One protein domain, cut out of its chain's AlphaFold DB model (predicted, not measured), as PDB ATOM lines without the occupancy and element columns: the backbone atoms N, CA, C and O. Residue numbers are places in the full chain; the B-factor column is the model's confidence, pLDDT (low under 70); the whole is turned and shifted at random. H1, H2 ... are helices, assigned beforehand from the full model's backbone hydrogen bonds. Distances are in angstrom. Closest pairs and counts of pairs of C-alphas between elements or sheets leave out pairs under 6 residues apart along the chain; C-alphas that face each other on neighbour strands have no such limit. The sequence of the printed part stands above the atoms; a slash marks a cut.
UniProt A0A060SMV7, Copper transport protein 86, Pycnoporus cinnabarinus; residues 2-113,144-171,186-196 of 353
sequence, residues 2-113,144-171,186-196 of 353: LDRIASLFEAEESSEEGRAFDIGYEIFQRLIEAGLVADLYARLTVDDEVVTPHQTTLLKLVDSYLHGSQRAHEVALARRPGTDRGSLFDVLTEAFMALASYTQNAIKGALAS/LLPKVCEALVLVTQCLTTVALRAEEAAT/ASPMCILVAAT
ATOM      1  N   LEU A   2      27.890   8.076 -47.028       92.00
ATOM      2  CA  LEU A   2      29.270   8.095 -46.514       92.00
ATOM      3  C   LEU A   2      29.660   6.793 -45.793       92.00
ATOM      4  O   LEU A   2      30.705   6.247 -46.113       92.00
ATOM      5  N   ASP A   3      28.786   6.222 -44.953       92.56
ATOM      6  CA  ASP A   3      29.039   4.906 -44.328       92.56
ATOM      7  C   ASP A   3      29.251   3.793 -45.357       92.56
ATOM      8  O   ASP A   3      30.091   2.914 -45.188       92.56
ATOM      9  N   ARG A   4      28.496   3.847 -46.462       91.06
ATOM     10  CA  ARG A   4      28.602   2.862 -47.535       91.06
ATOM     11  C   ARG A   4      29.930   3.025 -48.267       91.06
ATOM     12  O   ARG A   4      30.626   2.037 -48.428       91.06
ATOM     13  N   ILE A   5      30.326   4.248 -48.619       91.69
ATOM     14  CA  ILE A   5      31.642   4.525 -49.221       91.69
ATOM     15  C   ILE A   5      32.772   4.068 -48.289       91.69
ATOM     16  O   ILE A   5      33.671   3.354 -48.723       91.69
ATOM     17  N   ALA A   6      32.687   4.397 -46.999       90.12
ATOM     18  CA  ALA A   6      33.667   3.988 -45.996       90.12
ATOM     19  C   ALA A   6      33.754   2.464 -45.817       90.12
ATOM     20  O   ALA A   6      34.793   1.972 -45.402       90.12
ATOM     21  N   SER A   7      32.693   1.713 -46.124       92.12
ATOM     22  CA  SER A   7      32.716   0.244 -46.085       92.12
ATOM     23  C   SER A   7      33.234  -0.411 -47.369       92.12
ATOM     24  O   SER A   7      33.531  -1.599 -47.351       92.12
ATOM     25  N   LEU A   8      33.309   0.331 -48.480       91.38
ATOM     26  CA  LEU A   8      33.612  -0.217 -49.807       91.38
ATOM     27  C   LEU A   8      34.999   0.178 -50.337       91.38
ATOM     28  O   LEU A   8      35.359  -0.255 -51.422       91.38
ATOM     29  N   PHE A   9      35.788   0.976 -49.608       86.31
ATOM     30  CA  PHE A   9      37.073   1.492 -50.115       86.31
ATOM     31  C   PHE A   9      38.145   0.415 -50.364       86.31
ATOM     32  O   PHE A   9      39.099   0.676 -51.086       86.31
ATOM     33  N   GLU A  10      38.003  -0.774 -49.767       87.31
ATOM     34  CA  GLU A  10      38.894  -1.929 -49.982       87.31
ATOM     35  C   GLU A  10      38.309  -2.953 -50.965       87.31
ATOM     36  O   GLU A  10      38.887  -4.021 -51.161       87.31
ATOM     37  N   ALA A  11      37.145  -2.670 -51.557       89.56
ATOM     38  CA  ALA A  11      36.542  -3.569 -52.528       89.56
ATOM     39  C   ALA A  11      37.422  -3.686 -53.780       89.56
ATOM     40  O   ALA A  11      38.008  -2.708 -54.241       89.56
ATOM     41  N   GLU A  12      37.483  -4.885 -54.361       89.94
ATOM     42  CA  GLU A  12      38.190  -5.096 -55.626       89.94
ATOM     43  C   GLU A  12      37.566  -4.231 -56.732       89.94
ATOM     44  O   GLU A  12      36.348  -4.248 -56.911       89.94
ATOM     45  N   GLU A  13      38.376  -3.512 -57.515       85.19
ATOM     46  CA  GLU A  13      37.899  -2.594 -58.573       85.19
ATOM     47  C   GLU A  13      36.931  -3.256 -59.569       85.19
ATOM     48  O   GLU A  13      35.985  -2.635 -60.047       85.19
ATOM     49  N   SER A  14      37.129  -4.540 -59.878       90.38
ATOM     50  CA  SER A  14      36.292  -5.285 -60.828       90.38
ATOM     51  C   SER A  14      34.949  -5.755 -60.246       90.38
ATOM     52  O   SER A  14      34.092  -6.236 -60.995       90.38
ATOM     53  N   SER A  15      34.748  -5.627 -58.931       94.81
ATOM     54  CA  SER A  15      33.549  -6.094 -58.226       94.81
ATOM     55  C   SER A  15      32.344  -5.155 -58.400       94.81
ATOM     56  O   SER A  15      32.431  -4.053 -58.949       94.81
ATOM     57  N   GLU A  16      31.158  -5.596 -57.971       93.50
ATOM     58  CA  GLU A  16      29.986  -4.709 -57.886       93.50
ATOM     59  C   GLU A  16      30.165  -3.650 -56.795       93.50
ATOM     60  O   GLU A  16      29.772  -2.498 -56.973       93.50
ATOM     61  N   GLU A  17      30.808  -4.028 -55.697       92.62
ATOM     62  CA  GLU A  17      31.169  -3.174 -54.576       92.62
ATOM     63  C   GLU A  17      32.148  -2.067 -54.982       92.62
ATOM     64  O   GLU A  17      31.922  -0.910 -54.626       92.62
ATOM     65  N   GLY A  18      33.170  -2.400 -55.778       92.38
ATOM     66  CA  GLY A  18      34.123  -1.444 -56.349       92.38
ATOM     67  C   GLY A  18      33.426  -0.437 -57.262       92.38
ATOM     68  O   GLY A  18      33.505   0.768 -57.043       92.38
ATOM     69  N   ARG A  19      32.586  -0.916 -58.188       93.62
ATOM     70  CA  ARG A  19      31.760  -0.034 -59.034       93.62
ATOM     71  C   ARG A  19      30.823   0.866 -58.222       93.62
ATOM     72  O   ARG A  19      30.592   2.017 -58.589       93.62
ATOM     73  N   ALA A  20      30.260   0.367 -57.121       93.38
ATOM     74  CA  ALA A  20      29.423   1.171 -56.233       93.38
ATOM     75  C   ALA A  20      30.232   2.241 -55.479       93.38
ATOM     76  O   ALA A  20      29.725   3.348 -55.273       93.38
ATOM     77  N   PHE A  21      31.472   1.929 -55.086       95.00
ATOM     78  CA  PHE A  21      32.410   2.909 -54.549       95.00
ATOM     79  C   PHE A  21      32.712   3.999 -55.582       95.00
ATOM     80  O   PHE A  21      32.557   5.171 -55.249       95.00
ATOM     81  N   ASP A  22      33.021   3.635 -56.829       93.62
ATOM     82  CA  ASP A  22      33.335   4.584 -57.907       93.62
ATOM     83  C   ASP A  22      32.185   5.554 -58.182       93.62
ATOM     84  O   ASP A  22      32.384   6.768 -58.230       93.62
ATOM     85  N   ILE A  23      30.955   5.040 -58.287       95.00
ATOM     86  CA  ILE A  23      29.754   5.875 -58.448       95.00
ATOM     87  C   ILE A  23      29.599   6.813 -57.246       95.00
ATOM     88  O   ILE A  23      29.285   7.995 -57.401       95.00
ATOM     89  N   GLY A  24      29.812   6.292 -56.035       95.25
ATOM     90  CA  GLY A  24      29.789   7.091 -54.817       95.25
ATOM     91  C   GLY A  24      30.819   8.215 -54.861       95.25
ATOM     92  O   GLY A  24      30.475   9.368 -54.603       95.25
ATOM     93  N   TYR A  25      32.056   7.894 -55.229       95.25
ATOM     94  CA  TYR A  25      33.145   8.849 -55.351       95.25
ATOM     95  C   TYR A  25      32.850   9.916 -56.409       95.25
ATOM     96  O   TYR A  25      32.968  11.099 -56.095       95.25
ATOM     97  N   GLU A  26      32.362   9.549 -57.600       95.62
ATOM     98  CA  GLU A  26      32.010  10.511 -58.656       95.62
ATOM     99  C   GLU A  26      30.932  11.503 -58.185       95.62
ATOM    100  O   GLU A  26      31.030  12.708 -58.434       95.62
ATOM    101  N   ILE A  27      29.924  11.035 -57.438       96.31
ATOM    102  CA  ILE A  27      28.914  11.921 -56.840       96.31
ATOM    103  C   ILE A  27      29.582  12.933 -55.901       96.31
ATOM    104  O   ILE A  27      29.273  14.125 -55.963       96.31
ATOM    105  N   PHE A  28      30.516  12.490 -55.057       95.81
ATOM    106  CA  PHE A  28      31.247  13.389 -54.165       95.81
ATOM    107  C   PHE A  28      32.178  14.343 -54.913       95.81
ATOM    108  O   PHE A  28      32.231  15.511 -54.533       95.81
ATOM    109  N   GLN A  29      32.823  13.926 -56.005       95.06
ATOM    110  CA  GLN A  29      33.583  14.845 -56.860       95.06
ATOM    111  C   GLN A  29      32.688  15.977 -57.373       95.06
ATOM    112  O   GLN A  29      33.054  17.145 -57.263       95.06
ATOM    113  N   ARG A  30      31.470  15.663 -57.832       95.44
ATOM    114  CA  ARG A  30      30.507  16.681 -58.289       95.44
ATOM    115  C   ARG A  30      30.047  17.602 -57.157       95.44
ATOM    116  O   ARG A  30      29.851  18.792 -57.389       95.44
ATOM    117  N   LEU A  31      29.898  17.091 -55.932       94.38
ATOM    118  CA  LEU A  31      29.608  17.922 -54.753       94.38
ATOM    119  C   LEU A  31      30.773  18.867 -54.415       94.38
ATOM    120  O   LEU A  31      30.531  20.021 -54.052       94.38
ATOM    121  N   ILE A  32      32.015  18.389 -54.545       94.81
ATOM    122  CA  ILE A  32      33.226  19.192 -54.336       94.81
ATOM    123  C   ILE A  32      33.309  20.302 -55.387       94.81
ATOM    124  O   ILE A  32      33.418  21.472 -55.026       94.81
ATOM    125  N   GLU A  33      33.151  19.960 -56.664       93.50
ATOM    126  CA  GLU A  33      33.149  20.904 -57.793       93.50
ATOM    127  C   GLU A  33      32.026  21.942 -57.700       93.50
ATOM    128  O   GLU A  33      32.201  23.091 -58.104       93.50
ATOM    129  N   ALA A  34      30.883  21.569 -57.121       92.56
ATOM    130  CA  ALA A  34      29.770  22.479 -56.867       92.56
ATOM    131  C   ALA A  34      29.973  23.393 -55.640       92.56
ATOM    132  O   ALA A  34      29.102  24.219 -55.347       92.56
ATOM    133  N   GLY A  35      31.078  23.247 -54.897       91.88
ATOM    134  CA  GLY A  35      31.370  24.035 -53.697       91.88
ATOM    135  C   GLY A  35      30.452  23.718 -52.511       91.88
ATOM    136  O   GLY A  35      30.198  24.589 -51.682       91.88
ATOM    137  N   LEU A  36      29.914  22.495 -52.429       93.44
ATOM    138  CA  LEU A  36      28.945  22.086 -51.398       93.44
ATOM    139  C   LEU A  36      29.591  21.477 -50.146       93.44
ATOM    140  O   LEU A  36      28.888  21.149 -49.189       93.44
ATOM    141  N   VAL A  37      30.917  21.311 -50.135       94.25
ATOM    142  CA  VAL A  37      31.625  20.654 -49.026       94.25
ATOM    143  C   VAL A  37      31.476  21.433 -47.729       94.25
ATOM    144  O   VAL A  37      31.266  20.811 -46.696       94.25
ATOM    145  N   ALA A  38      31.522  22.767 -47.770       92.69
ATOM    146  CA  ALA A  38      31.392  23.587 -46.570       92.69
ATOM    147  C   ALA A  38      30.032  23.385 -45.878       92.69
ATOM    148  O   ALA A  38      29.962  23.135 -44.673       92.69
ATOM    149  N   ASP A  39      28.950  23.405 -46.662       92.75
ATOM    150  CA  ASP A  39      27.598  23.134 -46.173       92.75
ATOM    151  C   ASP A  39      27.460  21.701 -45.646       92.75
ATOM    152  O   ASP A  39      26.821  21.472 -44.617       92.75
ATOM    153  N   LEU A  40      28.043  20.727 -46.349       94.25
ATOM    154  CA  LEU A  40      27.972  19.326 -45.956       94.25
ATOM    155  C   LEU A  40      28.760  19.062 -44.669       94.25
ATOM    156  O   LEU A  40      28.223  18.447 -43.755       94.25
ATOM    157  N   TYR A  41      29.993  19.559 -44.569       94.88
ATOM    158  CA  TYR A  41      30.859  19.375 -43.407       94.88
ATOM    159  C   TYR A  41      30.205  19.917 -42.132       94.88
ATOM    160  O   TYR A  41      30.197  19.229 -41.113       94.88
ATOM    161  N   ALA A  42      29.573  21.093 -42.214       92.50
ATOM    162  CA  ALA A  42      28.842  21.694 -41.101       92.50
ATOM    163  C   ALA A  42      27.591  20.896 -40.695       92.50
ATOM    164  O   ALA A  42      27.261  20.819 -39.516       92.50
ATOM    165  N   ARG A  43      26.881  20.290 -41.656       94.19
ATOM    166  CA  ARG A  43      25.705  19.442 -41.373       94.19
ATOM    167  C   ARG A  43      26.065  18.080 -40.785       94.19
ATOM    168  O   ARG A  43      25.185  17.415 -40.251       94.19
ATOM    169  N   LEU A  44      27.315  17.652 -40.939       94.88
ATOM    170  CA  LEU A  44      27.838  16.409 -40.376       94.88
ATOM    171  C   LEU A  44      28.433  16.599 -38.974       94.88
ATOM    172  O   LEU A  44      28.890  15.617 -38.393       94.88
ATOM    173  N   THR A  45      28.448  17.827 -38.447       91.62
ATOM    174  CA  THR A  45      28.835  18.106 -37.062       91.62
ATOM    175  C   THR A  45      27.772  17.571 -36.107       91.62
ATOM    176  O   THR A  45      26.576  17.752 -36.336       91.62
ATOM    177  N   VAL A  46      28.216  16.932 -35.027       90.75
ATOM    178  CA  VAL A  46      27.373  16.437 -33.935       90.75
ATOM    179  C   VAL A  46      27.862  17.078 -32.640       90.75
ATOM    180  O   VAL A  46      29.068  17.230 -32.447       90.75
ATOM    181  N   ASP A  47      26.928  17.477 -31.777       81.69
ATOM    182  CA  ASP A  47      27.257  18.032 -30.463       81.69
ATOM    183  C   ASP A  47      28.077  17.009 -29.651       81.69
ATOM    184  O   ASP A  47      27.840  15.806 -29.737       81.69
ATOM    185  N   ASP A  48      29.062  17.486 -28.890       80.56
ATOM    186  CA  ASP A  48      30.016  16.681 -28.105       80.56
ATOM    187  C   ASP A  48      31.039  15.836 -28.902       80.56
ATOM    188  O   ASP A  48      31.924  15.224 -28.298       80.56
ATOM    189  N   GLU A  49      31.019  15.853 -30.242       86.44
ATOM    190  CA  GLU A  49      32.069  15.250 -31.077       86.44
ATOM    191  C   GLU A  49      32.952  16.316 -31.742       86.44
ATOM    192  O   GLU A  49      32.488  17.166 -32.496       86.44
ATOM    193  N   VAL A  50      34.269  16.241 -31.513       88.44
ATOM    194  CA  VAL A  50      35.246  17.155 -32.144       88.44
ATOM    195  C   VAL A  50      35.309  16.949 -33.657       88.44
ATOM    196  O   VAL A  50      35.471  17.902 -34.415       88.44
ATOM    197  N   VAL A  51      35.214  15.691 -34.089       93.19
ATOM    198  CA  VAL A  51      35.124  15.301 -35.493       93.19
ATOM    199  C   VAL A  51      34.360  13.992 -35.599       93.19
ATOM    200  O   VAL A  51      34.689  13.013 -34.922       93.19
ATOM    201  N   THR A  52      33.343  13.970 -36.455       94.00
ATOM    202  CA  THR A  52      32.515  12.779 -36.651       94.00
ATOM    203  C   THR A  52      33.155  11.820 -37.659       94.00
ATOM    204  O   THR A  52      33.908  12.249 -38.542       94.00
ATOM    205  N   PRO A  53      32.850  10.508 -37.612       93.44
ATOM    206  CA  PRO A  53      33.322   9.564 -38.627       93.44
ATOM    207  C   PRO A  53      32.952   9.997 -40.051       93.44
ATOM    208  O   PRO A  53      33.767   9.881 -40.964       93.44
ATOM    209  N   HIS A  54      31.755  10.564 -40.237       95.44
ATOM    210  CA  HIS A  54      31.285  11.079 -41.521       95.44
ATOM    211  C   HIS A  54      32.105  12.276 -42.006       95.44
ATOM    212  O   HIS A  54      32.399  12.354 -43.200       95.44
ATOM    213  N   GLN A  55      32.507  13.180 -41.105       96.44
ATOM    214  CA  GLN A  55      33.431  14.269 -41.430       96.44
ATOM    215  C   GLN A  55      34.800  13.727 -41.844       96.44
ATOM    216  O   GLN A  55      35.336  14.164 -42.859       96.44
ATOM    217  N   THR A  56      35.337  12.733 -41.134       95.75
ATOM    218  CA  THR A  56      36.608  12.094 -41.507       95.75
ATOM    219  C   THR A  56      36.515  11.402 -42.870       95.75
ATOM    220  O   THR A  56      37.402  11.575 -43.702       95.75
ATOM    221  N   THR A  57      35.436  10.666 -43.158       96.62
ATOM    222  CA  THR A  57      35.219  10.071 -44.489       96.62
ATOM    223  C   THR A  57      35.126  11.145 -45.570       96.62
ATOM    224  O   THR A  57      35.743  10.996 -46.621       96.62
ATOM    225  N   LEU A  58      34.408  12.244 -45.322       97.62
ATOM    226  CA  LEU A  58      34.339  13.366 -46.258       97.62
ATOM    227  C   LEU A  58      35.727  13.979 -46.506       97.62
ATOM    228  O   LEU A  58      36.074  14.217 -47.659       97.62
ATOM    229  N   LEU A  59      36.538  14.170 -45.461       97.69
ATOM    230  CA  LEU A  59      37.914  14.662 -45.583       97.69
ATOM    231  C   LEU A  59      38.795  13.722 -46.412       97.69
ATOM    232  O   LEU A  59      39.565  14.209 -47.228       97.69
ATOM    233  N   LYS A  60      38.648  12.395 -46.283       96.69
ATOM    234  CA  LYS A  60      39.361  11.420 -47.134       96.69
ATOM    235  C   LYS A  60      38.990  11.556 -48.611       96.69
ATOM    236  O   LYS A  60      39.859  11.492 -49.476       96.69
ATOM    237  N   LEU A  61      37.703  11.761 -48.909       96.88
ATOM    238  CA  LEU A  61      37.244  11.977 -50.286       96.88
ATOM    239  C   LEU A  61      37.757  13.306 -50.849       96.88
ATOM    240  O   LEU A  61      38.162  13.363 -52.009       96.88
ATOM    241  N   VAL A  62      37.766  14.356 -50.024       97.00
ATOM    242  CA  VAL A  62      38.336  15.660 -50.377       97.00
ATOM    243  C   VAL A  62      39.835  15.540 -50.639       97.00
ATOM    244  O   VAL A  62      40.288  16.011 -51.675       97.00
ATOM    245  N   ASP A  63      40.592  14.887 -49.760       96.50
ATOM    246  CA  ASP A  63      42.036  14.689 -49.916       96.50
ATOM    247  C   ASP A  63      42.362  13.959 -51.229       96.50
ATOM    248  O   ASP A  63      43.131  14.467 -52.049       96.50
ATOM    249  N   SER A  64      41.668  12.845 -51.497       95.44
ATOM    250  CA  SER A  64      41.785  12.096 -52.755       95.44
ATOM    251  C   SER A  64      41.495  12.968 -53.987       95.44
ATOM    252  O   SER A  64      42.272  12.985 -54.948       95.44
ATOM    253  N   TYR A  65      40.426  13.774 -53.946       95.94
ATOM    254  CA  TYR A  65      40.079  14.695 -55.032       95.94
ATOM    255  C   TYR A  65      41.144  15.777 -55.252       95.94
ATOM    256  O   TYR A  65      41.557  16.023 -56.391       95.94
ATOM    257  N   LEU A  66      41.599  16.420 -54.172       95.38
ATOM    258  CA  LEU A  66      42.608  17.478 -54.226       95.38
ATOM    259  C   LEU A  66      43.934  16.954 -54.786       95.38
ATOM    260  O   LEU A  66      44.613  17.659 -55.534       95.38
ATOM    261  N   HIS A  67      44.291  15.711 -54.458       93.00
ATOM    262  CA  HIS A  67      45.503  15.079 -54.963       93.00
ATOM    263  C   HIS A  67      45.402  14.738 -56.458       93.00
ATOM    264  O   HIS A  67      46.362  14.946 -57.207       93.00
ATOM    265  N   GLY A  68      44.232  14.261 -56.895       90.50
ATOM    266  CA  GLY A  68      43.983  13.803 -58.264       90.50
ATOM    267  C   GLY A  68      43.816  14.906 -59.315       90.50
ATOM    268  O   GLY A  68      43.938  14.619 -60.505       90.50
ATOM    269  N   SER A  69      43.558  16.160 -58.926       87.75
ATOM    270  CA  SER A  69      43.259  17.249 -59.870       87.75
ATOM    271  C   SER A  69      44.207  18.447 -59.747       87.75
ATOM    272  O   SER A  69      44.334  19.085 -58.705       87.75
ATOM    273  N   GLN A  70      44.847  18.829 -60.857       84.00
ATOM    274  CA  GLN A  70      45.787  19.961 -60.903       84.00
ATOM    275  C   GLN A  70      45.100  21.321 -60.664       84.00
ATOM    276  O   GLN A  70      45.708  22.245 -60.121       84.00
ATOM    277  N   ARG A  71      43.814  21.433 -61.020       85.31
ATOM    278  CA  ARG A  71      42.988  22.637 -60.812       85.31
ATOM    279  C   ARG A  71      42.182  22.597 -59.515       85.31
ATOM    280  O   ARG A  71      41.409  23.512 -59.253       85.31
ATOM    281  N   ALA A  72      42.374  21.577 -58.679       85.25
ATOM    282  CA  ALA A  72      41.625  21.424 -57.436       85.25
ATOM    283  C   ALA A  72      41.775  22.620 -56.482       85.25
ATOM    284  O   ALA A  72      40.853  22.924 -55.732       85.25
ATOM    285  N   HIS A  73      42.906  23.333 -56.537       91.12
ATOM    286  CA  HIS A  73      43.123  24.542 -55.744       91.12
ATOM    287  C   HIS A  73      42.146  25.675 -56.108       91.12
ATOM    288  O   HIS A  73      41.706  26.395 -55.218       91.12
ATOM    289  N   GLU A  74      41.746  25.807 -57.377       91.69
ATOM    290  CA  GLU A  74      40.744  26.797 -57.802       91.69
ATOM    291  C   GLU A  74      39.379  26.472 -57.192       91.69
ATOM    292  O   GLU A  74      38.715  27.354 -56.655       91.69
ATOM    293  N   VAL A  75      38.993  25.191 -57.214       92.12
ATOM    294  CA  VAL A  75      37.749  24.701 -56.604       92.12
ATOM    295  C   VAL A  75      37.779  24.890 -55.088       92.12
ATOM    296  O   VAL A  75      36.801  25.350 -54.507       92.12
ATOM    297  N   ALA A  76      38.911  24.593 -54.445       93.44
ATOM    298  CA  ALA A  76      39.055  24.729 -53.001       93.44
ATOM    299  C   ALA A  76      38.913  26.183 -52.524       93.44
ATOM    300  O   ALA A  76      38.348  26.424 -51.458       93.44
ATOM    301  N   LEU A  77      39.409  27.137 -53.318       92.38
ATOM    302  CA  LEU A  77      39.376  28.572 -53.019       92.38
ATOM    303  C   LEU A  77      38.104  29.268 -53.518       92.38
ATOM    304  O   LEU A  77      37.833  30.404 -53.126       92.38
ATOM    305  N   ALA A  78      37.329  28.627 -54.395       90.50
ATOM    306  CA  ALA A  78      36.105  29.202 -54.928       90.50
ATOM    307  C   ALA A  78      35.063  29.376 -53.815       90.50
ATOM    308  O   ALA A  78      34.744  28.451 -53.066       90.50
ATOM    309  N   ARG A  79      34.494  30.583 -53.729       86.62
ATOM    310  CA  ARG A  79      33.401  30.888 -52.804       86.62
ATOM    311  C   ARG A  79      32.070  30.800 -53.528       86.62
ATOM    312  O   ARG A  79      31.900  31.376 -54.604       86.62
ATOM    313  N   ARG A  80      31.105  30.116 -52.918       82.62
ATOM    314  CA  ARG A  80      29.762  30.013 -53.480       82.62
ATOM    315  C   ARG A  80      28.982  31.316 -53.235       82.62
ATOM    316  O   ARG A  80      28.918  31.776 -52.096       82.62
ATOM    317  N   PRO A  81      28.373  31.928 -54.266       77.50
ATOM    318  CA  PRO A  81      27.534  33.105 -54.075       77.50
ATOM    319  C   PRO A  81      26.309  32.771 -53.215       77.50
ATOM    320  O   PRO A  81      25.641  31.765 -53.453       77.50
ATOM    321  N   GLY A  82      25.990  33.635 -52.249       76.12
ATOM    322  CA  GLY A  82      24.787  33.498 -51.421       76.12
ATOM    323  C   GLY A  82      24.899  32.504 -50.261       76.12
ATOM    324  O   GLY A  82      23.869  32.141 -49.696       76.12
ATOM    325  N   THR A  83      26.109  32.067 -49.897       77.31
ATOM    326  CA  THR A  83      26.352  31.299 -48.669       77.31
ATOM    327  C   THR A  83      27.340  32.029 -47.757       77.31
ATOM    328  O   THR A  83      28.339  32.585 -48.211       77.31
ATOM    329  N   ASP A  84      27.078  31.993 -46.451       78.50
ATOM    330  CA  ASP A  84      27.961  32.596 -45.439       78.50
ATOM    331  C   ASP A  84      29.059  31.626 -44.962       78.50
ATOM    332  O   ASP A  84      29.924  31.996 -44.176       78.50
ATOM    333  N   ARG A  85      29.045  30.374 -45.440       79.38
ATOM    334  CA  ARG A  85      29.882  29.265 -44.939       79.38
ATOM    335  C   ARG A  85      31.303  29.211 -45.512       79.38
ATOM    336  O   ARG A  85      32.040  28.289 -45.189       79.38
ATOM    337  N   GLY A  86      31.688  30.186 -46.332       87.62
ATOM    338  CA  GLY A  86      33.037  30.253 -46.893       87.62
ATOM    339  C   GLY A  86      33.301  29.255 -48.024       87.62
ATOM    340  O   GLY A  86      32.392  28.634 -48.576       87.62
ATOM    341  N   SER A  87      34.565  29.186 -48.419       92.94
ATOM    342  CA  SER A  87      35.119  28.219 -49.367       92.94
ATOM    343  C   SER A  87      35.487  26.904 -48.665       92.94
ATOM    344  O   SER A  87      35.519  26.824 -47.436       92.94
ATOM    345  N   LEU A  88      35.810  25.859 -49.435       94.75
ATOM    346  CA  LEU A  88      36.379  24.628 -48.870       94.75
ATOM    347  C   LEU A  88      37.669  24.928 -48.090       94.75
ATOM    348  O   LEU A  88      37.896  24.357 -47.026       94.75
ATOM    349  N   PHE A  89      38.499  25.837 -48.598       95.25
ATOM    350  CA  PHE A  89      39.742  26.227 -47.942       95.25
ATOM    351  C   PHE A  89      39.515  26.885 -46.575       95.25
ATOM    352  O   PHE A  89      40.259  26.603 -45.635       95.25
ATOM    353  N   ASP A  90      38.463  27.699 -46.438       93.50
ATOM    354  CA  ASP A  90      38.085  28.304 -45.153       93.50
ATOM    355  C   ASP A  90      37.711  27.213 -44.136       93.50
ATOM    356  O   ASP A  90      38.247  27.188 -43.030       93.50
ATOM    357  N   VAL A  91      36.892  26.238 -44.545       94.06
ATOM    358  CA  VAL A  91      36.480  25.116 -43.683       94.06
ATOM    359  C   VAL A  91      37.656  24.230 -43.277       94.06
ATOM    360  O   VAL A  91      37.745  23.828 -42.121       94.06
ATOM    361  N   LEU A  92      38.587  23.945 -44.192       96.31
ATOM    362  CA  LEU A  92      39.809  23.204 -43.863       96.31
ATOM    363  C   LEU A  92      40.682  23.981 -42.867       96.31
ATOM    364  O   LEU A  92      41.236  23.390 -41.943       96.31
ATOM    365  N   THR A  93      40.785  25.301 -43.024       95.12
ATOM    366  CA  THR A  93      41.560  26.158 -42.116       95.12
ATOM    367  C   THR A  93      40.926  26.190 -40.723       95.12
ATOM    368  O   THR A  93      41.619  25.994 -39.726       95.12
ATOM    369  N   GLU A  94      39.607  26.358 -40.635       92.62
ATOM    370  CA  GLU A  94      38.864  26.318 -39.370       92.62
ATOM    371  C   GLU A  94      38.979  24.949 -38.685       92.62
ATOM    372  O   GLU A  94      39.285  24.875 -37.490       92.62
ATOM    373  N   ALA A  95      38.812  23.860 -39.445       94.50
ATOM    374  CA  ALA A  95      38.968  22.500 -38.942       94.50
ATOM    375  C   ALA A  95      40.390  22.251 -38.424       94.50
ATOM    376  O   ALA A  95      40.552  21.686 -37.343       94.50
ATOM    377  N   PHE A  96      41.424  22.719 -39.133       94.81
ATOM    378  CA  PHE A  96      42.808  22.632 -38.667       94.81
ATOM    379  C   PHE A  96      42.964  23.284 -37.292       94.81
ATOM    380  O   PHE A  96      43.486  22.655 -36.375       94.81
ATOM    381  N   MET A  97      42.477  24.519 -37.128       91.88
ATOM    382  CA  MET A  97      42.620  25.254 -35.868       91.88
ATOM    383  C   MET A  97      41.899  24.548 -34.714       91.88
ATOM    384  O   MET A  97      42.461  24.428 -33.624       91.88
ATOM    385  N   ALA A  98      40.687  24.038 -34.954       91.06
ATOM    386  CA  ALA A  98      39.918  23.303 -33.955       91.06
ATOM    387  C   ALA A  98      40.610  21.989 -33.544       91.06
ATOM    388  O   ALA A  98      40.830  21.747 -32.354       91.06
ATOM    389  N   LEU A  99      41.014  21.170 -34.520       91.88
ATOM    390  CA  LEU A  99      41.655  19.872 -34.287       91.88
ATOM    391  C   LEU A  99      43.036  20.033 -33.639       91.88
ATOM    392  O   LEU A  99      43.370  19.302 -32.702       91.88
ATOM    393  N   ALA A 100      43.829  21.012 -34.083       89.62
ATOM    394  CA  ALA A 100      45.131  21.320 -33.500       89.62
ATOM    395  C   ALA A 100      44.989  21.795 -32.048       89.62
ATOM    396  O   ALA A 100      45.671  21.265 -31.170       89.62
ATOM    397  N   SER A 101      44.069  22.727 -31.771       87.44
ATOM    398  CA  SER A 101      43.826  23.210 -30.406       87.44
ATOM    399  C   SER A 101      43.375  22.084 -29.482       87.44
ATOM    400  O   SER A 101      43.864  21.988 -28.356       87.44
ATOM    401  N   TYR A 102      42.462  21.227 -29.941       88.00
ATOM    402  CA  TYR A 102      42.016  20.083 -29.157       88.00
ATOM    403  C   TYR A 102      43.173  19.127 -28.858       88.00
ATOM    404  O   TYR A 102      43.393  18.771 -27.704       88.00
ATOM    405  N   THR A 103      43.951  18.763 -29.881       85.06
ATOM    406  CA  THR A 103      45.078  17.833 -29.738       85.06
ATOM    407  C   THR A 103      46.085  18.370 -28.720       85.06
ATOM    408  O   THR A 103      46.449  17.663 -27.782       85.06
ATOM    409  N   GLN A 104      46.465  19.650 -28.828       82.31
ATOM    410  CA  GLN A 104      47.359  20.310 -27.872       82.31
ATOM    411  C   GLN A 104      46.806  20.287 -26.441       82.31
ATOM    412  O   GLN A 104      47.548  20.013 -25.498       82.31
ATOM    413  N   ASN A 105      45.511  20.563 -26.261       82.38
ATOM    414  CA  ASN A 105      44.876  20.570 -24.943       82.38
ATOM    415  C   ASN A 105      44.799  19.164 -24.335       82.38
ATOM    416  O   ASN A 105      45.131  18.995 -23.161       82.38
ATOM    417  N   ALA A 106      44.437  18.156 -25.132       80.94
ATOM    418  CA  ALA A 106      44.383  16.762 -24.704       80.94
ATOM    419  C   ALA A 106      45.759  16.269 -24.224       80.94
ATOM    420  O   ALA A 106      45.875  15.641 -23.170       80.94
ATOM    421  N   ILE A 107      46.827  16.620 -24.946       76.44
ATOM    422  CA  ILE A 107      48.197  16.229 -24.589       76.44
ATOM    423  C   ILE A 107      48.689  16.971 -23.344       76.44
ATOM    424  O   ILE A 107      49.262  16.351 -22.446       76.44
ATOM    425  N   LYS A 108      48.451  18.287 -23.254       77.69
ATOM    426  CA  LYS A 108      48.790  19.077 -22.059       77.69
ATOM    427  C   LYS A 108      48.083  18.535 -20.816       77.69
ATOM    428  O   LYS A 108      48.715  18.420 -19.767       77.69
ATOM    429  N   GLY A 109      46.808  18.161 -20.937       74.12
ATOM    430  CA  GLY A 109      46.036  17.540 -19.860       74.12
ATOM    431  C   GLY A 109      46.631  16.206 -19.402       74.12
ATOM    432  O   GLY A 109      46.848  16.011 -18.205       74.12
ATOM    433  N   ALA A 110      46.979  15.326 -20.347       68.12
ATOM    434  CA  ALA A 110      47.622  14.047 -20.043       68.12
ATOM    435  C   ALA A 110      48.967  14.230 -19.313       68.12
ATOM    436  O   ALA A 110      49.264  13.527 -18.348       68.12
ATOM    437  N   LEU A 111      49.759  15.224 -19.722       66.88
ATOM    438  CA  LEU A 111      51.040  15.545 -19.096       66.88
ATOM    439  C   LEU A 111      50.919  16.120 -17.686       66.88
ATOM    440  O   LEU A 111      51.678  15.732 -16.798       66.88
ATOM    441  N   ALA A 112      49.967  17.028 -17.469       64.69
ATOM    442  CA  ALA A 112      49.730  17.629 -16.160       64.69
ATOM    443  C   ALA A 112      49.245  16.589 -15.136       64.69
ATOM    444  O   ALA A 112      49.660  16.622 -13.978       64.69
ATOM    445  N   SER A 113      48.438  15.614 -15.572       56.91
ATOM    446  CA  SER A 113      47.976  14.505 -14.725       56.91
ATOM    447  C   SER A 113      49.093  13.531 -14.323       56.91
ATOM    448  O   SER A 113      48.936  12.810 -13.341       56.91
ATOM    449  N   LEU A 144      39.158   9.801 -28.114       77.88
ATOM    450  CA  LEU A 144      38.973  10.466 -29.399       77.88
ATOM    451  C   LEU A 144      40.289  10.934 -30.032       77.88
ATOM    452  O   LEU A 144      40.323  11.174 -31.238       77.88
ATOM    453  N   LEU A 145      41.385  11.017 -29.273       82.12
ATOM    454  CA  LEU A 145      42.650  11.590 -29.738       82.12
ATOM    455  C   LEU A 145      43.202  10.933 -31.013       82.12
ATOM    456  O   LEU A 145      43.593  11.671 -31.915       82.12
ATOM    457  N   PRO A 146      43.180   9.595 -31.185       83.31
ATOM    458  CA  PRO A 146      43.622   8.981 -32.439       83.31
ATOM    459  C   PRO A 146      42.791   9.421 -33.649       83.31
ATOM    460  O   PRO A 146      43.352   9.688 -34.709       83.31
ATOM    461  N   LYS A 147      41.466   9.543 -33.481       86.38
ATOM    462  CA  LYS A 147      40.549   9.980 -34.546       86.38
ATOM    463  C   LYS A 147      40.778  11.446 -34.905       86.38
ATOM    464  O   LYS A 147      40.773  11.805 -36.079       86.38
ATOM    465  N   VAL A 148      41.021  12.285 -33.899       90.56
ATOM    466  CA  VAL A 148      41.342  13.699 -34.110       90.56
ATOM    467  C   VAL A 148      42.694  13.860 -34.806       90.56
ATOM    468  O   VAL A 148      42.794  14.646 -35.744       90.56
ATOM    469  N   CYS A 149      43.708  13.078 -34.427       89.81
ATOM    470  CA  CYS A 149      44.998  13.054 -35.117       89.81
ATOM    471  C   CYS A 149      44.856  12.640 -36.590       89.81
ATOM    472  O   CYS A 149      45.459  13.269 -37.454       89.81
ATOM    473  N   GLU A 150      44.041  11.624 -36.894       90.88
ATOM    474  CA  GLU A 150      43.750  11.210 -38.275       90.88
ATOM    475  C   GLU A 150      43.113  12.347 -39.086       90.88
ATOM    476  O   GLU A 150      43.580  12.672 -40.178       90.88
ATOM    477  N   ALA A 151      42.086  13.001 -38.539       94.69
ATOM    478  CA  ALA A 151      41.450  14.141 -39.194       94.69
ATOM    479  C   ALA A 151      42.421  15.321 -39.374       94.69
ATOM    480  O   ALA A 151      42.444  15.942 -40.435       94.69
ATOM    481  N   LEU A 152      43.261  15.606 -38.373       94.12
ATOM    482  CA  LEU A 152      44.265  16.669 -38.437       94.12
ATOM    483  C   LEU A 152      45.303  16.395 -39.532       94.12
ATOM    484  O   LEU A 152      45.683  17.319 -40.250       94.12
ATOM    485  N   VAL A 153      45.728  15.139 -39.693       93.19
ATOM    486  CA  VAL A 153      46.607  14.710 -40.791       93.19
ATOM    487  C   VAL A 153      45.949  14.995 -42.141       93.19
ATOM    488  O   VAL A 153      46.550  15.693 -42.957       93.19
ATOM    489  N   LEU A 154      44.706  14.549 -42.352       96.31
ATOM    490  CA  LEU A 154      43.977  14.768 -43.610       96.31
ATOM    491  C   LEU A 154      43.825  16.258 -43.931       96.31
ATOM    492  O   LEU A 154      44.124  16.695 -45.039       96.31
ATOM    493  N   VAL A 155      43.414  17.067 -42.951       97.25
ATOM    494  CA  VAL A 155      43.264  18.515 -43.140       97.25
ATOM    495  C   VAL A 155      44.608  19.164 -43.476       97.25
ATOM    496  O   VAL A 155      44.692  19.962 -44.409       97.25
ATOM    497  N   THR A 156      45.680  18.799 -42.769       96.00
ATOM    498  CA  THR A 156      47.027  19.334 -43.026       96.00
ATOM    499  C   THR A 156      47.510  18.975 -44.435       96.00
ATOM    500  O   THR A 156      48.096  19.817 -45.121       96.00
ATOM    501  N   GLN A 157      47.232  17.754 -44.904       95.56
ATOM    502  CA  GLN A 157      47.548  17.293 -46.259       95.56
ATOM    503  C   GLN A 157      46.744  18.042 -47.328       95.56
ATOM    504  O   GLN A 157      47.329  18.510 -48.312       95.56
ATOM    505  N   CYS A 158      45.448  18.261 -47.096       97.56
ATOM    506  CA  CYS A 158      44.589  19.059 -47.969       97.56
ATOM    507  C   CYS A 158      45.103  20.501 -48.099       97.56
ATOM    508  O   CYS A 158      45.315  20.985 -49.213       97.56
ATOM    509  N   LEU A 159      45.365  21.175 -46.971       97.00
ATOM    510  CA  LEU A 159      45.885  22.548 -46.947       97.00
ATOM    511  C   LEU A 159      47.239  22.650 -47.653       97.00
ATOM    512  O   LEU A 159      47.441  23.540 -48.479       97.00
ATOM    513  N   THR A 160      48.138  21.700 -47.383       95.94
ATOM    514  CA  THR A 160      49.447  21.604 -48.043       95.94
ATOM    515  C   THR A 160      49.296  21.471 -49.558       95.94
ATOM    516  O   THR A 160      49.974  22.164 -50.315       95.94
ATOM    517  N   THR A 161      48.397  20.596 -50.008       96.19
ATOM    518  CA  THR A 161      48.167  20.334 -51.432       96.19
ATOM    519  C   THR A 161      47.618  21.571 -52.131       96.19
ATOM    520  O   THR A 161      48.145  21.968 -53.168       96.19
ATOM    521  N   VAL A 162      46.615  22.235 -51.549       95.56
ATOM    522  CA  VAL A 162      46.050  23.472 -52.112       95.56
ATOM    523  C   VAL A 162      47.101  24.580 -52.179       95.56
ATOM    524  O   VAL A 162      47.221  25.236 -53.215       95.56
ATOM    525  N   ALA A 163      47.886  24.764 -51.115       93.94
ATOM    526  CA  ALA A 163      48.913  25.797 -51.047       93.94
ATOM    527  C   ALA A 163      50.008  25.609 -52.109       93.94
ATOM    528  O   ALA A 163      50.297  26.541 -52.857       93.94
ATOM    529  N   LEU A 164      50.562  24.398 -52.236       93.62
ATOM    530  CA  LEU A 164      51.601  24.106 -53.228       93.62
ATOM    531  C   LEU A 164      51.086  24.255 -54.664       93.62
ATOM    532  O   LEU A 164      51.737  24.892 -55.487       93.62
ATOM    533  N   ARG A 165      49.893  23.727 -54.964       92.94
ATOM    534  CA  ARG A 165      49.299  23.814 -56.309       92.94
ATOM    535  C   ARG A 165      49.009  25.257 -56.718       92.94
ATOM    536  O   ARG A 165      49.226  25.620 -57.873       92.94
ATOM    537  N   ALA A 166      48.524  26.079 -55.786       91.38
ATOM    538  CA  ALA A 166      48.281  27.492 -56.046       91.38
ATOM    539  C   ALA A 166      49.586  28.258 -56.308       91.38
ATOM    540  O   ALA A 166      49.619  29.111 -57.196       91.38
ATOM    541  N   GLU A 167      50.661  27.930 -55.586       89.94
ATOM    542  CA  GLU A 167      51.981  28.540 -55.778       89.94
ATOM    543  C   GLU A 167      52.612  28.135 -57.121       89.94
ATOM    544  O   GLU A 167      53.118  28.982 -57.861       89.94
ATOM    545  N   GLU A 168      52.500  26.857 -57.500       90.25
ATOM    546  CA  GLU A 168      52.899  26.356 -58.823       90.25
ATOM    547  C   GLU A 168      52.153  27.096 -59.946       90.25
ATOM    548  O   GLU A 168      52.762  27.571 -60.909       90.25
ATOM    549  N   ALA A 169      50.832  27.252 -59.807       88.62
ATOM    550  CA  ALA A 169      50.004  27.965 -60.774       88.62
ATOM    551  C   ALA A 169      50.316  29.472 -60.820       88.62
ATOM    552  O   ALA A 169      50.307  30.074 -61.896       88.62
ATOM    553  N   ALA A 170      50.600  30.106 -59.680       87.12
ATOM    554  CA  ALA A 170      51.014  31.507 -59.616       87.12
ATOM    555  C   ALA A 170      52.375  31.726 -60.291       87.12
ATOM    556  O   ALA A 170      52.510  32.635 -61.108       87.12
ATOM    557  N   THR A 171      53.345  30.847 -60.035       86.81
ATOM    558  CA  THR A 171      54.676  30.896 -60.657       86.81
ATOM    559  C   THR A 171      54.585  30.743 -62.177       86.81
ATOM    560  O   THR A 171      55.171  31.535 -62.917       86.81
ATOM    561  N   ALA A 186      44.212  36.526 -53.010       71.06
ATOM    562  CA  ALA A 186      45.123  36.282 -51.897       71.06
ATOM    563  C   ALA A 186      45.685  34.854 -51.972       71.06
ATOM    564  O   ALA A 186      44.923  33.892 -52.086       71.06
ATOM    565  N   SER A 187      47.017  34.727 -51.921       88.19
ATOM    566  CA  SER A 187      47.679  33.419 -51.925       88.19
ATOM    567  C   SER A 187      47.171  32.581 -50.743       88.19
ATOM    568  O   SER A 187      47.085  33.112 -49.629       88.19
ATOM    569  N   PRO A 188      46.879  31.281 -50.932       91.56
ATOM    570  CA  PRO A 188      46.495  30.391 -49.835       91.56
ATOM    571  C   PRO A 188      47.520  30.384 -48.701       91.56
ATOM    572  O   PRO A 188      47.152  30.313 -47.534       91.56
ATOM    573  N   MET A 189      48.803  30.550 -49.035       92.44
ATOM    574  CA  MET A 189      49.884  30.697 -48.061       92.44
ATOM    575  C   MET A 189      49.656  31.921 -47.167       92.44
ATOM    576  O   MET A 189      49.728  31.815 -45.947       92.44
ATOM    577  N   CYS A 190      49.307  33.074 -47.747       91.81
ATOM    578  CA  CYS A 190      48.998  34.287 -46.986       91.81
ATOM    579  C   CYS A 190      47.775  34.100 -46.081       91.81
ATOM    580  O   CYS A 190      47.791  34.562 -44.941       91.81
ATOM    581  N   ILE A 191      46.742  33.405 -46.567       92.88
ATOM    582  CA  ILE A 191      45.541  33.095 -45.780       92.88
ATOM    583  C   ILE A 191      45.915  32.227 -44.571       92.88
ATOM    584  O   ILE A 191      45.557  32.571 -43.448       92.88
ATOM    585  N   LEU A 192      46.700  31.163 -44.771       94.69
ATOM    586  CA  LEU A 192      47.165  30.293 -43.683       94.69
ATOM    587  C   LEU A 192      48.024  31.042 -42.667       94.69
ATOM    588  O   LEU A 192      47.864  30.852 -41.467       94.69
ATOM    589  N   VAL A 193      48.915  31.922 -43.124       94.50
ATOM    590  CA  VAL A 193      49.751  32.727 -42.225       94.50
ATOM    591  C   VAL A 193      48.901  33.697 -41.402       94.50
ATOM    592  O   VAL A 193      49.185  33.897 -40.222       94.50
ATOM    593  N   ALA A 194      47.853  34.279 -41.984       93.50
ATOM    594  CA  ALA A 194      46.949  35.191 -41.286       93.50
ATOM    595  C   ALA A 194      45.903  34.479 -40.404       93.50
ATOM    596  O   ALA A 194      45.264  35.129 -39.576       93.50
ATOM    597  N   ALA A 195      45.718  33.166 -40.569       92.75
ATOM    598  CA  ALA A 195      44.706  32.408 -39.850       92.75
ATOM    599  C   ALA A 195      44.971  32.392 -38.338       92.75
ATOM    600  O   ALA A 195      46.089  32.137 -37.874       92.75
ATOM    601  N   THR A 196      43.915  32.648 -37.567       90.19
ATOM    602  CA  THR A 196      43.930  32.674 -36.101       90.19
ATOM    603  C   THR A 196      42.723  31.921 -35.551       90.19
ATOM    604  O   THR A 196      41.634  31.959 -36.123       90.19
TER     605      THR A 196
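AT A GLANCE: This is residues 2 to 113, 144 to 171 and 186 to 196 of the 353 residues of the protein "Copper transport protein 86" of Pycnoporus cinnabarinus (UniProt A0A060SMV7). H4 lies in the middle of an all-helix body, with the long H7 beside it on one side and the hairpin of H1 and H2 on the other. H6, also long, slants across H7, and its residues 108 to 113 stick out; short H5 packs on H6 and H7, short H8 on H7. The printed part has 151 residues with eight named helices, H1 to H8 in order, and no named strand. The whole is compact, with a radius of gyration of the C-alphas of 16.3 A and spans of 52 by 40 by 30 A.

HOW THE PARTS SIT: H1, residues 2 to 8, and H2, residues 16 to 33, form a helical hairpin at a steep tilt of 38 degrees, with closest C-alphas Ile 5 and Phe 21, 5.6 A apart. H3, residues 37 to 43, is close but not clearly touching H4, residues 53 to 68; their closest C-alphas, Tyr 41 and Gln 55, are 6.0 A apart. H4 touches H2 with residues 61 to 65 alone, closest C-alphas Gln 29 and Tyr 65, 6.7 A. H5, residues 72 to 77, touches H6, residues 88 to 113, closest C-alphas Ala 76 and Leu 88, 4.9 A. H7, residues 145 to 171, touches H4 at a shallow tilt of 25 degrees, the same way, closest C-alphas Asp 63 and Cys 158, 5.4 A. H6 and H7 touch at a steep tilt of 39 degrees, opposite ways, closest C-alphas Leu 99 and Leu 152, 5.9 A. H8, residues 188 to 194, touches H7, closest C-alphas Ala 163 and Pro 188, 5.3 A. In H1 to H8 every O i to N i+4 pair is within hydrogen-bond range.

IN THESE COORDINATES: H1 begins at C-alpha 2 (29.270, 8.095, -46.514), and H8 ends at C-alpha 194 (46.949, 35.191, -41.286). H2 measures 25.8 A, H4 22.7 A, H6 37.5 A and H7 38.4 A from first to last C-alpha.

THE WHOLE: The farthest C-alphas, Ser 14 and Ala 112, are 52.0 A apart. Residues 114 to 143 and 172 to 185 are not printed, with C-alpha gaps of 17.7 A and 14.0 A. Of the links printed whole, none is long. Residues 110 to 113 have pLDDT under 70.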